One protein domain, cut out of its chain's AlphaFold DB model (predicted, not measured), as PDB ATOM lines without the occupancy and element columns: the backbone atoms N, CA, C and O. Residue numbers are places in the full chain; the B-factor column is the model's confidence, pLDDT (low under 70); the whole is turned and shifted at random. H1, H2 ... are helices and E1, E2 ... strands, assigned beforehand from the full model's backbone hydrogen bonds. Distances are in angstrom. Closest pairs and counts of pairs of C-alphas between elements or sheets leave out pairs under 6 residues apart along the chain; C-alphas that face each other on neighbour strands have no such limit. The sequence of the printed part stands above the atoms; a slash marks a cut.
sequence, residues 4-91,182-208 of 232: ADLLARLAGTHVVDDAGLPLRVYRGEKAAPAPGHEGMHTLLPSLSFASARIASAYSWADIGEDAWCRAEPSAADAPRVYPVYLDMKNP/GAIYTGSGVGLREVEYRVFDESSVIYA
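AT A GLANCE: This is residues 4 to 91 and 182 to 208 of the 232 residues of an uncharacterized protein of Pseudomonas nitritireducens (UniProt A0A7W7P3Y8). What is the shape? There is little regular structure: two small antiparallel sheets, E1-E3-E6 and E2-E5-E4, form a sandwich, partly face to face with strands crossed, while H2 packs along E1 and H1 lies at one end. How is it built? The 115 printed residues, with 44 in named elements, run H1 E1 E2 H2 E3 E4 E5 E6, a mixed class, compact with radius of gyration 14.3 A, spanning 42 by 34 by 21 A.

IN THESE COORDINATES: Where does it begin? H1, residues 4 to 10, starts at C-alpha 4 (65.254, 85.181, -21.255). What follows? E1 is 25 to 29, E2 47 to 49, H2 52 to 60, 12.4 A, E3 80 to 86, 17.9 A, E4 182 to 186, E5 195 to 199, and E6 205 to 207, ending at (51.403, 82.977, -14.463).

HOW THE PARTS SIT: What pairs? N 27 and O 82 of E1 and E3 are 3.0 A apart; N 85 and O 206 of E3 and E6, 2.8 A; N 49 and O 197 of E2 and E5, 2.8 A; N 183 and O 198 of hairpin E4 and E5, 2.8 A. And the helices? H2 is on the sheet E1 E3 E6, over E1, at a height of 6.0 A; its closest C-alphas to E1 are Ala 55 and Gly 28, 4.1 A. H1 only grazes that sheet. In both, every O i to N i+4 pair is within hydrogen-bond range.

THE WHOLE: Is there a cut? Residues 92 to 181 are not printed; C-alphas 91 and 182 are 4.5 A apart. Where is confidence low? pLDDT is under 70 at residues 32 to 38 and 62 to 77, in the long links E1 to E2 and H2 to E3.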
ATOM      1  N   ALA A   4      64.658  86.040 -20.230       82.19
ATOM      2  CA  ALA A   4      65.254  85.181 -21.255       82.19
ATOM      3  C   ALA A   4      64.804  83.711 -21.152       82.19
ATOM      4  O   ALA A   4      64.544  83.082 -22.170       82.19
ATOM      5  N   ASP A   5      64.667  83.186 -19.933       84.81
ATOM      6  CA  ASP A   5      64.219  81.812 -19.692       84.81
ATOM      7  C   ASP A   5      62.733  81.642 -20.067       84.81
ATOM      8  O   ASP A   5      62.345  80.616 -20.620       84.81
ATOM      9  N   LEU A   6      61.908  82.669 -19.810       85.12
ATOM     10  CA  LEU A   6      60.497  82.698 -20.210       85.12
ATOM     11  C   LEU A   6      60.355  82.654 -21.734       85.12
ATOM     12  O   LEU A   6      59.598  81.842 -22.257       85.12
ATOM     13  N   LEU A   7      61.112  83.495 -22.445       88.06
ATOM     14  CA  LEU A   7      61.120  83.496 -23.909       88.06
ATOM     15  C   LEU A   7      61.630  82.169 -24.479       88.06
ATOM     16  O   LEU A   7      61.071  81.677 -25.453       88.06
ATOM     17  N   ALA A   8      62.659  81.575 -23.868       90.06
ATOM     18  CA  ALA A   8      63.174  80.277 -24.289       90.06
ATOM     19  C   ALA A   8      62.129  79.163 -24.120       90.06
ATOM     20  O   ALA A   8      61.982  78.333 -25.012       90.06
ATOM     21  N   ARG A   9      61.370  79.168 -23.016       89.94
ATOM     22  CA  ARG A   9      60.267  78.222 -22.803       89.94
ATOM     23  C   ARG A   9      59.141  78.430 -23.815       89.94
ATOM     24  O   ARG A   9      58.692  77.490 -24.462       89.94
ATOM     25  N   LEU A  10      58.718  79.676 -23.999       94.19
ATOM     26  CA  LEU A  10      57.619  80.019 -24.900       94.19
ATOM     27  C   LEU A  10      58.009  79.970 -26.384       94.19
ATOM     28  O   LEU A  10      57.129  80.053 -27.237       94.19
ATOM     29  N   ALA A  11      59.280  79.744 -26.721       94.19
ATOM     30  CA  ALA A  11      59.743  79.621 -28.099       94.19
ATOM     31  C   ALA A  11      58.925  78.580 -28.884       94.19
ATOM     32  O   ALA A  11      58.835  77.421 -28.486       94.19
ATOM     33  N   GLY A  12      58.306  79.001 -29.990       95.38
ATOM     34  CA  GLY A  12      57.453  78.144 -30.820       95.38
ATOM     35  C   GLY A  12      56.012  77.988 -30.329       95.38
ATOM     36  O   GLY A  12      55.305  77.132 -30.843       95.38
ATOM     37  N   THR A  13      55.563  78.766 -29.337       97.69
ATOM     38  CA  THR A  13      54.128  78.801 -29.029       97.69
ATOM     39  C   THR A  13      53.332  79.450 -30.159       97.69
ATOM     40  O   THR A  13      53.811  80.373 -30.814       97.69
ATOM     41  N   HIS A  14      52.099  78.984 -30.348       98.06
ATOM     42  CA  HIS A  14      51.118  79.589 -31.244       98.06
ATOM     43  C   HIS A  14      50.350  80.762 -30.608       98.06
ATOM     44  O   HIS A  14      49.618  81.454 -31.310       98.06
ATOM     45  N   VAL A  15      50.516  81.016 -29.305       97.81
ATOM     46  CA  VAL A  15      49.846  82.116 -28.591       97.81
ATOM     47  C   VAL A  15      50.757  83.340 -28.578       97.81
ATOM     48  O   VAL A  15      51.498  83.592 -27.624       97.81
ATOM     49  N   VAL A  16      50.732  84.083 -29.684       97.12
ATOM     50  CA  VAL A  16      51.607  85.234 -29.940       97.12
ATOM     51  C   VAL A  16      50.824  86.462 -30.401       97.12
ATOM     52  O   VAL A  16      49.691  86.351 -30.861       97.12
ATOM     53  N   ASP A  17      51.416  87.642 -30.231       95.12
ATOM     54  CA  ASP A  17      50.903  88.898 -30.777       95.12
ATOM     55  C   ASP A  17      51.287  89.083 -32.260       95.12
ATOM     56  O   ASP A  17      51.967  88.245 -32.858       95.12
ATOM     57  N   ASP A  18      50.887  90.211 -32.853       93.94
ATOM     58  CA  ASP A  18      51.194  90.552 -34.253       93.94
ATOM     59  C   ASP A  18      52.705  90.671 -34.542       93.94
ATOM     60  O   ASP A  18      53.129  90.611 -35.698       93.94
ATOM     61  N   ALA A  19      53.532  90.849 -33.507       94.75
ATOM     62  CA  ALA A  19      54.989  90.880 -33.608       94.75
ATOM     63  C   ALA A  19      55.632  89.493 -33.401       94.75
ATOM     64  O   ALA A  19      56.858  89.373 -33.462       94.75
ATOM     65  N   GLY A  20      54.832  88.448 -33.168       94.12
ATOM     66  CA  GLY A  20      55.299  87.091 -32.894       94.12
ATOM     67  C   GLY A  20      55.856  86.904 -31.480       94.12
ATOM     68  O   GLY A  20      56.531  85.906 -31.217       94.12
ATOM     69  N   LEU A  21      55.618  87.850 -30.567       93.50
ATOM     70  CA  LEU A  21      56.018  87.734 -29.167       93.50
ATOM     71  C   LEU A  21      54.931  87.007 -28.371       93.50
ATOM     72  O   LEU A  21      53.754  87.153 -28.696       93.50
ATOM     73  N   PRO A  22      55.278  86.252 -27.311       95.25
ATOM     74  CA  PRO A  22      54.273  85.557 -26.518       95.25
ATOM     75  C   PRO A  22      53.194  86.504 -25.990       95.25
ATOM     76  O   PRO A  22      53.485  87.490 -25.304       95.25
ATOM     77  N   LEU A  23      51.941  86.183 -26.300       96.62
ATOM     78  CA  LEU A  23      50.801  87.014 -25.954       96.62
ATOM     79  C   LEU A  23      50.370  86.739 -24.516       96.62
ATOM     80  O   LEU A  23      50.198  85.592 -24.097       96.62
ATOM     81  N   ARG A  24      50.147  87.813 -23.759       96.25
ATOM     82  CA  ARG A  24      49.531  87.715 -22.437       96.25
ATOM     83  C   ARG A  24      48.017  87.609 -22.579       96.25
ATOM     84  O   ARG A  24      47.374  88.542 -23.058       96.25
ATOM     85  N   VAL A  25      47.464  86.508 -22.092       97.50
ATOM     86  CA  VAL A  25      46.026  86.218 -22.079       97.50
ATOM     87  C   VAL A  25      45.531  86.085 -20.641       97.50
ATOM     88  O   VAL A  25      46.318  86.156 -19.695       97.50
ATOM     89  N   TYR A  26      44.220  85.973 -20.459       96.12
ATOM     90  CA  TYR A  26      43.592  86.120 -19.155       96.12
ATOM     91  C   TYR A  26      42.513  85.066 -18.922       96.12
ATOM     92  O   TYR A  26      41.709  84.798 -19.811       96.12
ATOM     93  N   ARG A  27      42.449  84.523 -17.703       93.25
ATOM     94  CA  ARG A  27      41.338  83.683 -17.226       93.25
ATOM     95  C   ARG A  27      40.601  84.381 -16.093       93.25
ATOM     96  O   ARG A  27      41.244  84.877 -15.172       93.25
ATOM     97  N   GLY A  28      39.274  84.405 -16.164       90.00
ATOM     98  CA  GLY A  28      38.404  84.878 -15.089       90.00
ATOM     99  C   GLY A  28      37.825  83.722 -14.283       90.00
ATOM    100  O   GLY A  28      37.436  82.715 -14.865       90.00
ATOM    101  N   GLU A  29      37.736  83.873 -12.965       85.88
ATOM    102  CA  GLU A  29      37.073  82.926 -12.060       85.88
ATOM    103  C   GLU A  29      36.200  83.688 -11.064       85.88
ATOM    104  O   GLU A  29      36.618  84.731 -10.567       85.88
ATOM    105  N   LYS A  30      35.000  83.177 -10.767       77.44
ATOM    106  CA  LYS A  30      34.046  83.830  -9.848       77.44
ATOM    107  C   LYS A  30      34.341  83.544  -8.371       77.44
ATOM    108  O   LYS A  30      34.119  84.388  -7.510       77.44
ATOM    109  N   ALA A  31      34.846  82.347  -8.080       70.75
ATOM    110  CA  ALA A  31      34.983  81.845  -6.720       70.75
ATOM    111  C   ALA A  31      36.362  82.111  -6.110       70.75
ATOM    112  O   ALA A  31      37.370  82.173  -6.822       70.75
ATOM    113  N   ALA A  32      36.406  82.175  -4.778       68.69
ATOM    114  CA  ALA A  32      37.641  82.082  -4.006       68.69
ATOM    115  C   ALA A  32      38.332  80.717  -4.228       68.69
ATOM    116  O   ALA A  32      37.648  79.735  -4.528       68.69
ATOM    117  N   PRO A  33      39.668  80.625  -4.072       66.06
ATOM    118  CA  PRO A  33      40.345  79.337  -4.112       66.06
ATOM    119  C   PRO A  33      39.800  78.423  -3.014       66.06
ATOM    120  O   PRO A  33      39.596  78.857  -1.875       66.06
ATOM    121  N   ALA A  34      39.575  77.154  -3.351       66.75
ATOM    122  CA  ALA A  34      39.211  76.162  -2.349       66.75
ATOM    123  C   ALA A  34      40.372  75.997  -1.344       66.75
ATOM    124  O   ALA A  34      41.538  76.016  -1.752       66.75
ATOM    125  N   PRO A  35      40.105  75.830  -0.034       65.81
ATOM    126  CA  PRO A  35      41.161  75.587   0.944       65.81
ATOM    127  C   PRO A  35      42.060  74.416   0.521       65.81
ATOM    128  O   PRO A  35      41.567  73.328   0.240       65.81
ATOM    129  N   GLY A  36      43.377  74.637   0.475       66.06
ATOM    130  CA  GLY A  36      44.351  73.620   0.055       66.06
ATOM    131  C   GLY A  36      44.551  73.486  -1.459       66.06
ATOM    132  O   GLY A  36      45.374  72.675  -1.876       66.06
ATOM    133  N   HIS A  37      43.859  74.289  -2.269       65.06
ATOM    134  CA  HIS A  37      44.074  74.372  -3.708       65.06
ATOM    135  C   HIS A  37      44.639  75.743  -4.082       65.06
ATOM    136  O   HIS A  37      43.960  76.768  -4.026       65.06
ATOM    137  N   GLU A  38      45.907  75.747  -4.476       67.12
ATOM    138  CA  GLU A  38      46.563  76.907  -5.063       67.12
ATOM    139  C   GLU A  38      46.496  76.750  -6.585       67.12
ATOM    140  O   GLU A  38      47.069  75.806  -7.116       67.12
ATOM    141  N   GLY A  39      45.777  77.623  -7.297       74.56
ATOM    142  CA  GLY A  39      45.743  77.561  -8.763       74.56
ATOM    143  C   GLY A  39      44.436  78.007  -9.419       74.56
ATOM    144  O   GLY A  39      43.590  78.655  -8.792       74.56
ATOM    145  N   MET A  40      44.306  77.678 -10.709       82.06
ATOM    146  CA  MET A  40      43.095  77.904 -11.505       82.06
ATOM    147  C   MET A  40      42.135  76.729 -11.389       82.06
ATOM    148  O   MET A  40      42.506  75.590 -11.626       82.06
ATOM    149  N   HIS A  41      40.866  76.997 -11.126       77.56
ATOM    150  CA  HIS A  41      39.862  75.959 -10.944       77.56
ATOM    151  C   HIS A  41      38.994  75.784 -12.184       77.56
ATOM    152  O   HIS A  41      38.542  76.754 -12.799       77.56
ATOM    153  N   THR A  42      38.709  74.531 -12.528       80.25
ATOM    154  CA  THR A  42      37.740  74.168 -13.564       80.25
ATOM    155  C   THR A  42      37.153  72.793 -13.267       80.25
ATOM    156  O   THR A  42      37.843  71.925 -12.734       80.25
ATOM    157  N   LEU A  43      35.884  72.596 -13.619       77.50
ATOM    158  CA  LEU A  43      35.247  71.270 -13.656       77.50
ATOM    159  C   LEU A  43      35.247  70.670 -15.062       77.50
ATOM    160  O   LEU A  43      34.799  69.547 -15.266       77.50
ATOM    161  N   LEU A  44      35.728  71.441 -16.029       87.25
ATOM    162  CA  LEU A  44      35.769  71.067 -17.426       87.25
ATOM    163  C   LEU A  44      37.142  70.502 -17.777       87.25
ATOM    164  O   LEU A  44      38.135  70.836 -17.126       87.25
ATOM    165  N   PRO A  45      37.230  69.671 -18.824       90.12
ATOM    166  CA  PRO A  45      38.474  69.012 -19.207       90.12
ATOM    167  C   PRO A  45      39.542  69.968 -19.767       90.12
ATOM    168  O   PRO A  45      40.683  69.552 -19.965       90.12
ATOM    169  N   SER A  46      39.196  71.236 -20.015       93.12
ATOM    170  CA  SER A  46      40.090  72.270 -20.537       93.12
ATOM    171  C   SER A  46      39.979  73.587 -19.751       93.12
ATOM    172  O   SER A  46      38.976  73.870 -19.086       93.12
ATOM    173  N   LEU A  47      41.029  74.412 -19.821       93.25
ATOM    174  CA  LEU A  47      41.055  75.765 -19.256       93.25
ATOM    175  C   LEU A  47      40.931  76.799 -20.379       93.25
ATOM    176  O   LEU A  47      41.707  76.772 -21.331       93.25
ATOM    177  N   SER A  48      39.972  77.714 -20.238       94.38
ATOM    178  CA  SER A  48      39.716  78.819 -21.171       94.38
ATOM    179  C   SER A  48      40.421  80.109 -20.756       94.38
ATOM    180  O   SER A  48      40.423  80.469 -19.569       94.38
ATOM    181  N   PHE A  49      40.979  80.797 -21.752       96.31
ATOM    182  CA  PHE A  49      41.635  82.093 -21.658       96.31
ATOM    183  C   PHE A  49      41.203  82.995 -22.817       96.31
ATOM    184  O   PHE A  49      40.995  82.536 -23.935       96.31
ATOM    185  N   ALA A  50      41.129  84.295 -22.563       96.19
ATOM    186  CA  ALA A  50      40.756  85.307 -23.548       96.19
ATOM    187  C   ALA A  50      41.451  86.643 -23.227       96.19
ATOM    188  O   ALA A  50      42.453  86.686 -22.504       96.19
ATOM    189  N   SER A  51      40.936  87.761 -23.742       96.25
ATOM    190  CA  SER A  51      41.408  89.081 -23.320       96.25
ATOM    191  C   SER A  51      41.068  89.377 -21.856       96.25
ATOM    192  O   SER A  51      40.178  88.772 -21.253       96.25
ATOM    193  N   ALA A  52      41.727  90.395 -21.298       95.19
ATOM    194  CA  ALA A  52      41.418  90.896 -19.961       95.19
ATOM    195  C   ALA A  52      39.942  91.295 -19.815       95.19
ATOM    196  O   ALA A  52      39.339  91.036 -18.779       95.19
ATOM    197  N   ARG A  53      39.348  91.888 -20.861       93.81
ATOM    198  CA  ARG A  53      37.949  92.330 -20.857       93.81
ATOM    199  C   ARG A  53      37.002  91.144 -20.699       93.81
ATOM    200  O   ARG A  53      36.089  91.204 -19.879       93.81
ATOM    201  N   ILE A  54      37.229  90.083 -21.469       92.06
ATOM    202  CA  ILE A  54      36.404  88.871 -21.437       92.06
ATOM    203  C   ILE A  54      36.604  88.114 -20.131       92.06
ATOM    204  O   ILE A  54      35.624  87.765 -19.480       92.06
ATOM    205  N   ALA A  55      37.850  87.949 -19.684       92.44
ATOM    206  CA  ALA A  55      38.148  87.337 -18.396       92.44
ATOM    207  C   ALA A  55      37.466  88.077 -17.233       92.44
ATOM    208  O   ALA A  55      36.842  87.445 -16.386       92.44
ATOM    209  N   SER A  56      37.512  89.414 -17.216       90.94
ATOM    210  CA  SER A  56      36.770  90.203 -16.229       90.94
ATOM    211  C   SER A  56      35.261  90.002 -16.350       90.94
ATOM    212  O   SER A  56      34.592  89.832 -15.337       90.94
ATOM    213  N   ALA A  57      34.702  89.982 -17.562       87.75
ATOM    214  CA  ALA A  57      33.273  89.734 -17.732       87.75
ATOM    215  C   ALA A  57      32.868  88.375 -17.135       87.75
ATOM    216  O   ALA A  57      31.921  88.324 -16.356       87.75
ATOM    217  N   TYR A  58      33.623  87.309 -17.407       83.31
ATOM    218  CA  TYR A  58      33.356  85.978 -16.856       83.31
ATOM    219  C   TYR A  58      33.569  85.879 -15.343       83.31
ATOM    220  O   TYR A  58      32.808  85.174 -14.688       83.31
ATOM    221  N   SER A  59      34.537  86.596 -14.759       85.56
ATOM    222  CA  SER A  59      34.727  86.577 -13.299       85.56
ATOM    223  C   SER A  59      33.537  87.181 -12.546       85.56
ATOM    224  O   SER A  59      33.291  86.817 -11.404       85.56
ATOM    225  N   TRP A  60      32.809  88.104 -13.183       79.00
ATOM    226  CA  TRP A  60      31.648  88.792 -12.609       79.00
ATOM    227  C   TRP A  60      30.302  88.244 -13.086       79.00
ATOM    228  O   TRP A  60      29.265  88.649 -12.564       79.00
ATOM    229  N   ALA A  61      30.291  87.387 -14.107       70.25
ATOM    230  CA  ALA A  61      29.055  86.990 -14.745       70.25
ATOM    231  C   ALA A  61      28.189  86.158 -13.791       70.25
ATOM    232  O   ALA A  61      28.630  85.169 -13.199       70.25
ATOM    233  N   ASP A  62      26.912  86.523 -13.711       59.34
ATOM    234  CA  ASP A  62      25.867  85.672 -13.146       59.34
ATOM    235  C   ASP A  62      25.411  84.670 -14.214       59.34
ATOM    236  O   ASP A  62      24.267  84.618 -14.658       59.34
ATOM    237  N   ILE A  63      26.390  83.930 -14.728       53.97
ATOM    238  CA  ILE A  63      26.161  82.754 -15.553       53.97
ATOM    239  C   ILE A  63      25.583  81.704 -14.605       53.97
ATOM    240  O   ILE A  63      26.258  81.317 -13.656       53.97
ATOM    241  N   GLY A  64      24.307  81.348 -14.787       45.81
ATOM    242  CA  GLY A  64      23.538  80.503 -13.863       45.81
ATOM    243  C   GLY A  64      24.224  79.187 -13.460       45.81
ATOM    244  O   GLY A  64      25.259  78.813 -14.010       45.81
ATOM    245  N   GLU A  65      23.619  78.477 -12.500       43.72
ATOM    246  CA  GLU A  65      24.160  77.288 -11.802       43.72
ATOM    247  C   GLU A  65      24.772  76.199 -12.712       43.72
ATOM    248  O   GLU A  65      25.634  75.429 -12.282       43.72
ATOM    249  N   ASP A  66      24.380  76.163 -13.983       42.78
ATOM    250  CA  ASP A  66      24.799  75.154 -14.952       42.78
ATOM    251  C   ASP A  66      26.136  75.432 -15.644       42.78
ATOM    252  O   ASP A  66      26.717  74.517 -16.221       42.78
ATOM    253  N   ALA A  67      26.635  76.668 -15.626       46.72
ATOM    254  CA  ALA A  67      27.483  77.085 -16.732       46.72
ATOM    255  C   ALA A  67      28.990  76.832 -16.515       46.72
ATOM    256  O   ALA A  67      29.564  76.072 -17.280       46.72
ATOM    257  N   TRP A  68      29.686  77.433 -15.539       48.50
ATOM    258  CA  TRP A  68      31.174  77.377 -15.569       48.50
ATOM    259  C   TRP A  68      31.883  77.464 -14.215       48.50
ATOM    260  O   TRP A  68      33.110  77.456 -14.147       48.50
ATOM    261  N   CYS A  69      31.132  77.554 -13.120       42.88
ATOM    262  CA  CYS A  69      31.669  77.689 -11.771       42.88
ATOM    263  C   CYS A  69      30.714  77.011 -10.783       42.88
ATOM    264  O   CYS A  69      30.014  77.698 -10.046       42.88
ATOM    265  N   ARG A  70      30.691  75.672 -10.716       45.00
ATOM    266  CA  ARG A  70      30.093  74.990  -9.550       45.00
ATOM    267  C   ARG A  70      31.081  75.004  -8.382       45.00
ATOM    268  O   ARG A  70      31.478  73.965  -7.867       45.00
ATOM    269  N   ALA A  71      31.535  76.196  -8.007       44.06
ATOM    270  CA  ALA A  71      32.020  76.376  -6.655       44.06
ATOM    271  C   ALA A  71      30.784  76.366  -5.755       44.06
ATOM    272  O   ALA A  71      29.778  76.993  -6.087       44.06
ATOM    273  N   GLU A  72      30.851  75.619  -4.657       44.41
ATOM    274  CA  GLU A  72      29.830  75.611  -3.611       44.41
ATOM    275  C   GLU A  72      29.321  77.047  -3.346       44.41
ATOM    276  O   GLU A  72      30.154  77.940  -3.146       44.41
ATOM    277  N   PRO A  73      27.993  77.288  -3.286       44.91
ATOM    278  CA  PRO A  73      27.376  78.610  -3.077       44.91
ATOM    279  C   PRO A  73      27.797  79.358  -1.794       44.91
ATOM    280  O   PRO A  73      27.258  80.417  -1.483       44.91
ATOM    281  N   SER A  74      28.726  78.804  -1.013       47.38
ATOM    282  CA  SER A  74      29.240  79.360   0.237       47.38
ATOM    283  C   SER A  74      30.572  80.110   0.096       47.38
ATOM    284  O   SER A  74      30.962  80.822   1.025       47.38
ATOM    285  N   ALA A  75      31.265  80.012  -1.046       50.97
ATOM    286  CA  ALA A  75      32.451  80.821  -1.315       50.97
ATOM    287  C   ALA A  75      32.016  82.196  -1.842       50.97
ATOM    288  O   ALA A  75      31.638  82.326  -3.002       50.97
ATOM    289  N   ALA A  76      32.041  83.205  -0.969       52.50
ATOM    290  CA  ALA A  76      31.746  84.602  -1.291       52.50
ATOM    291  C   ALA A  76      32.335  85.043  -2.649       52.50
ATOM    292  O   ALA A  76      33.466  84.668  -2.965       52.50
ATOM    293  N   ASP A  77      31.583  85.865  -3.397       67.06
ATOM    294  CA  ASP A  77      31.985  86.509  -4.657       67.06
ATOM    295  C   ASP A  77      33.391  87.121  -4.543       67.06
ATOM    296  O   ASP A  77      33.582  88.241  -4.061       67.06
ATOM    297  N   ALA A  78      34.396  86.372  -4.986       76.81
ATOM    298  CA  ALA A  78      35.794  86.766  -4.964       76.81
ATOM    299  C   ALA A  78      36.334  86.640  -6.391       76.81
ATOM    300  O   ALA A  78      37.130  85.738  -6.667       76.81
ATOM    301  N   PRO A  79      35.877  87.513  -7.313       85.25
ATOM    302  CA  PRO A  79      36.272  87.453  -8.707       85.25
ATOM    303  C   PRO A  79      37.788  87.592  -8.832       85.25
ATOM    304  O   PRO A  79      38.400  88.532  -8.317       85.25
ATOM    305  N   ARG A  80      38.402  86.649  -9.542       87.19
ATOM    306  CA  ARG A  80      39.837  86.606  -9.828       87.19
ATOM    307  C   ARG A  80      40.048  86.689 -11.328       87.19
ATOM    308  O   ARG A  80      39.314  86.084 -12.104       87.19
ATOM    309  N   VAL A  81      41.081  87.420 -11.729       90.75
ATOM    310  CA  VAL A  81      41.544  87.464 -13.114       90.75
ATOM    311  C   VAL A  81      43.033  87.167 -13.129       90.75
ATOM    312  O   VAL A  81      43.825  87.886 -12.520       90.75
ATOM    313  N   TYR A  82      43.411  86.116 -13.845       91.56
ATOM    314  CA  TYR A  82      44.786  85.654 -13.948       91.56
ATOM    315  C   TYR A  82      45.376  86.045 -15.291       91.56
ATOM    316  O   TYR A  82      44.964  85.476 -16.300       91.56
ATOM    317  N   PRO A  83      46.349  86.962 -15.337       94.44
ATOM    318  CA  PRO A  83      47.173  87.117 -16.519       94.44
ATOM    319  C   PRO A  83      48.169  85.966 -16.614       94.44
ATOM    320  O   PRO A  83      48.874  85.660 -15.647       94.44
ATOM    321  N   VAL A  84      48.272  85.377 -17.797       95.44
ATOM    322  CA  VAL A  84      49.166  84.256 -18.079       95.44
ATOM    323  C   VAL A  84      49.801  84.378 -19.456       95.44
ATOM    324  O   VAL A  84      49.316  85.104 -20.322       95.44
ATOM    325  N   TYR A  85      50.868  83.618 -19.651       96.25
ATOM    326  CA  TYR A  85      51.328  83.187 -20.963       96.25
ATOM    327  C   TYR A  85      50.991  81.710 -21.139       96.25
ATOM    328  O   TYR A  85      50.988  80.955 -20.160       96.25
ATOM    329  N   LEU A  86      50.720  81.306 -22.377       96.94
ATOM    330  CA  LEU A  86      50.400  79.924 -22.711       96.94
ATOM    331  C   LEU A  86      51.539  79.302 -23.511       96.94
ATOM    332  O   LEU A  86      52.008  79.873 -24.490       96.94
ATOM    333  N   ASP A  87      51.962  78.119 -23.094       96.56
ATOM    334  CA  ASP A  87      52.955  77.287 -23.760       96.56
ATOM    335  C   ASP A  87      52.260  76.257 -24.663       96.56
ATOM    336  O   ASP A  87      52.361  75.055 -24.454       96.56
ATOM    337  N   MET A  88      51.484  76.750 -25.632       97.75
ATOM    338  CA  MET A  88      50.723  75.924 -26.580       97.75
ATOM    339  C   MET A  88      51.532  75.764 -27.870       97.75
ATOM    340  O   MET A  88      51.680  76.733 -28.623       97.75
ATOM    341  N   LYS A  89      52.116  74.586 -28.088       97.75
ATOM    342  CA  LYS A  89      53.004  74.254 -29.215       97.75
ATOM    343  C   LYS A  89      52.298  73.472 -30.316       97.75
ATOM    344  O   LYS A  89      52.727  73.553 -31.461       97.75
ATOM    345  N   ASN A  90      51.264  72.711 -29.978       97.88
ATOM    346  CA  ASN A  90      50.564  71.836 -30.909       97.88
ATOM    347  C   ASN A  90      49.040  71.940 -30.714       97.88
ATOM    348  O   ASN A  90      48.412  71.001 -30.211       97.88
ATOM    349  N   PRO A  91      48.422  73.078 -31.087       98.25
ATOM    350  CA  PRO A  91      46.976  73.203 -31.028       98.25
ATOM    351  C   PRO A  91      46.306  72.255 -32.031       98.25
ATOM    352  O   PRO A  91      46.697  72.202 -33.195       98.25
ATOM    353  N   GLY A 182      46.196  72.144 -26.992       98.19
ATOM    354  CA  GLY A 182      45.132  73.130 -26.904       98.19
ATOM    355  C   GLY A 182      44.352  73.367 -28.192       98.19
ATOM    356  O   GLY A 182      44.407  72.584 -29.138       98.19
ATOM    357  N   ALA A 183      43.614  74.472 -28.216       98.38
ATOM    358  CA  ALA A 183      42.900  74.992 -29.375       98.38
ATOM    359  C   ALA A 183      42.829  76.528 -29.321       98.38
ATOM    360  O   ALA A 183      42.780  77.119 -28.239       98.38
ATOM    361  N   ILE A 184      42.804  77.161 -30.495       98.25
ATOM    362  CA  ILE A 184      42.697  78.612 -30.689       98.25
ATOM    363  C   ILE A 184      41.550  78.872 -31.664       98.25
ATOM    364  O   ILE A 184      41.589  78.393 -32.800       98.25
ATOM    365  N   TYR A 185      40.536  79.617 -31.234       97.44
ATOM    366  CA  TYR A 185      39.327  79.865 -32.025       97.44
ATOM    367  C   TYR A 185      38.661  81.188 -31.645       97.44
ATOM    368  O   TYR A 185      39.068  81.827 -30.678       97.44
ATOM    369  N   THR A 186      37.652  81.643 -32.390       95.44
ATOM    370  CA  THR A 186      36.857  82.801 -31.942       95.44
ATOM    371  C   THR A 186      35.864  82.383 -30.863       95.44
ATOM    372  O   THR A 186      35.103  81.441 -31.049       95.44
ATOM    373  N   GLY A 187      35.813  83.122 -29.760       87.50
ATOM    374  CA  GLY A 187      34.859  82.901 -28.682       87.50
ATOM    375  C   GLY A 187      33.398  83.063 -29.116       87.50
ATOM    376  O   GLY A 187      33.066  83.724 -30.106       87.50
ATOM    377  N   SER A 188      32.501  82.482 -28.325       83.69
ATOM    378  CA  SER A 188      31.047  82.598 -28.472       83.69
ATOM    379  C   SER A 188      30.445  83.472 -27.359       83.69
ATOM    380  O   SER A 188      31.111  83.841 -26.388       83.69
ATOM    381  N   GLY A 189      29.173  83.865 -27.501       84.94
ATOM    382  CA  GLY A 189      28.443  84.607 -26.465       84.94
ATOM    383  C   GLY A 189      29.120  85.923 -26.052       84.94
ATOM    384  O   GLY A 189      29.235  86.849 -26.854       84.94
ATOM    385  N   VAL A 190      29.563  86.017 -24.792       79.94
ATOM    386  CA  VAL A 190      30.242  87.208 -24.235       79.94
ATOM    387  C   VAL A 190      31.580  87.478 -24.934       79.94
ATOM    388  O   VAL A 190      31.953  88.639 -25.115       79.94
ATOM    389  N   GLY A 191      32.271  86.410 -25.348       80.56
ATOM    390  CA  GLY A 191      33.543  86.423 -26.072       80.56
ATOM    391  C   GLY A 191      33.422  86.597 -27.583       80.56
ATOM    392  O   GLY A 191      34.430  86.486 -28.274       80.56
ATOM    393  N   LEU A 192      32.219  86.858 -28.113       87.25
ATOM    394  CA  LEU A 192      32.016  86.971 -29.554       87.25
ATOM    395  C   LEU A 192      32.976  88.008 -30.158       87.25
ATOM    396  O   LEU A 192      33.023  89.155 -29.706       87.25
ATOM    397  N   ARG A 193      33.678  87.612 -31.228       87.88
ATOM    398  CA  ARG A 193      34.713  88.392 -31.947       87.88
ATOM    399  C   ARG A 193      36.057  88.537 -31.236       87.88
ATOM    400  O   ARG A 193      36.897  89.299 -31.708       87.88
ATOM    401  N   GLU A 194      36.276  87.843 -30.129       93.38
ATOM    402  CA  GLU A 194      37.596  87.758 -29.513       93.38
ATOM    403  C   GLU A 194      38.154  86.348 -29.618       93.38
ATOM    404  O   GLU A 194      37.405  85.378 -29.643       93.38
ATOM    405  N   VAL A 195      39.478  86.239 -29.684       97.00
ATOM    406  CA  VAL A 195      40.144  84.938 -29.699       97.00
ATOM    407  C   VAL A 195      40.056  84.316 -28.307       97.00
ATOM    408  O   VAL A 195      40.410  84.947 -27.306       97.00
ATOM    409  N   GLU A 196      39.602  83.073 -28.266       97.25
ATOM    410  CA  GLU A 196      39.630  82.197 -27.108       97.25
ATOM    411  C   GLU A 196      40.733  81.148 -27.285       97.25
ATOM    412  O   GLU A 196      40.942  80.588 -28.365       97.25
ATOM    413  N   TYR A 197      41.442  80.888 -26.192       98.06
ATOM    414  CA  TYR A 197      42.515  79.912 -26.107       98.06
ATOM    415  C   TYR A 197      42.122  78.858 -25.081       98.06
ATOM    416  O   TYR A 197      41.870  79.176 -23.916       98.06
ATOM    417  N   ARG A 198      42.091  77.595 -25.499       96.94
ATOM    418  CA  ARG A 198      41.832  76.447 -24.628       96.94
ATOM    419  C   ARG A 198      43.110  75.646 -24.476       96.94
ATOM    420  O   ARG A 198      43.684  75.246 -25.480       96.94
ATOM    421  N   VAL A 199      43.547  75.391 -23.248       96.56
ATOM    422  CA  VAL A 199      44.654  74.455 -22.971       96.56
ATOM    423  C   VAL A 199      44.108  73.181 -22.341       96.56
ATOM    424  O   VAL A 199      43.164  73.226 -21.545       96.56
ATOM    425  N   PHE A 200      44.705  72.044 -22.693       95.31
ATOM    426  CA  PHE A 200      44.260  70.723 -22.227       95.31
ATOM    427  C   PHE A 200      45.026  70.227 -20.997       95.31
ATOM    428  O   PHE A 200      44.662  69.217 -20.388       95.31
ATOM    429  N   ASP A 201      46.096  70.931 -20.625       90.50
ATOM    430  CA  ASP A 201      46.863  70.668 -19.417       90.50
ATOM    431  C   ASP A 201      47.392  71.976 -18.818       90.50
ATOM    432  O   ASP A 201      47.955  72.821 -19.520       90.50
ATOM    433  N   GLU A 202      47.221  72.133 -17.506       87.56
ATOM    434  CA  GLU A 202      47.621  73.328 -16.758       87.56
ATOM    435  C   GLU A 202      49.143  73.547 -16.746       87.56
ATOM    436  O   GLU A 202      49.599  74.677 -16.591       87.56
ATOM    437  N   SER A 203      49.951  72.515 -17.014       88.69
ATOM    438  CA  SER A 203      51.401  72.684 -17.211       88.69
ATOM    439  C   SER A 203      51.759  73.617 -18.379       88.69
ATOM    440  O   SER A 203      52.858  74.183 -18.397       88.69
ATOM    441  N   SER A 204      50.816  73.840 -19.302       92.31
ATOM    442  CA  SER A 204      50.925  74.805 -20.404       92.31
ATOM    443  C   SER A 204      50.669  76.251 -19.958       92.31
ATOM    444  O   SER A 204      50.745  77.166 -20.772       92.31
ATOM    445  N   VAL A 205      50.348  76.487 -18.684       93.19
ATOM    446  CA  VAL A 205      50.007  77.806 -18.141       93.19
ATOM    447  C   VAL A 205      51.174  78.357 -17.326       93.19
ATOM    448  O   VAL A 205      51.703  77.715 -16.415       93.19
ATOM    449  N   ILE A 206      51.574  79.588 -17.642       91.50
ATOM    450  CA  ILE A 206      52.617  80.322 -16.924       91.50
ATOM    451  C   ILE A 206      52.005  81.611 -16.393       91.50
ATOM    452  O   ILE A 206      51.659  82.502 -17.169       91.50
ATOM    453  N   TYR A 207      51.887  81.742 -15.074       90.12
ATOM    454  CA  TYR A 207      51.403  82.977 -14.463       90.12
ATOM    455  C   TYR A 207      52.301  84.160 -14.843       90.12
ATOM    456  O   TYR A 207      53.523  84.103 -14.762       90.12
ATOM    457  N   ALA A 208      51.707  85.280 -15.258       88.50
ATOM    458  CA  ALA A 208      52.499  86.426 -15.699       88.50
ATOM    459  C   ALA A 208      53.220  87.131 -14.533       88.50
ATOM    460  O   ALA A 208      54.207  87.832 -14.757       88.50
TER     461      ALA A 208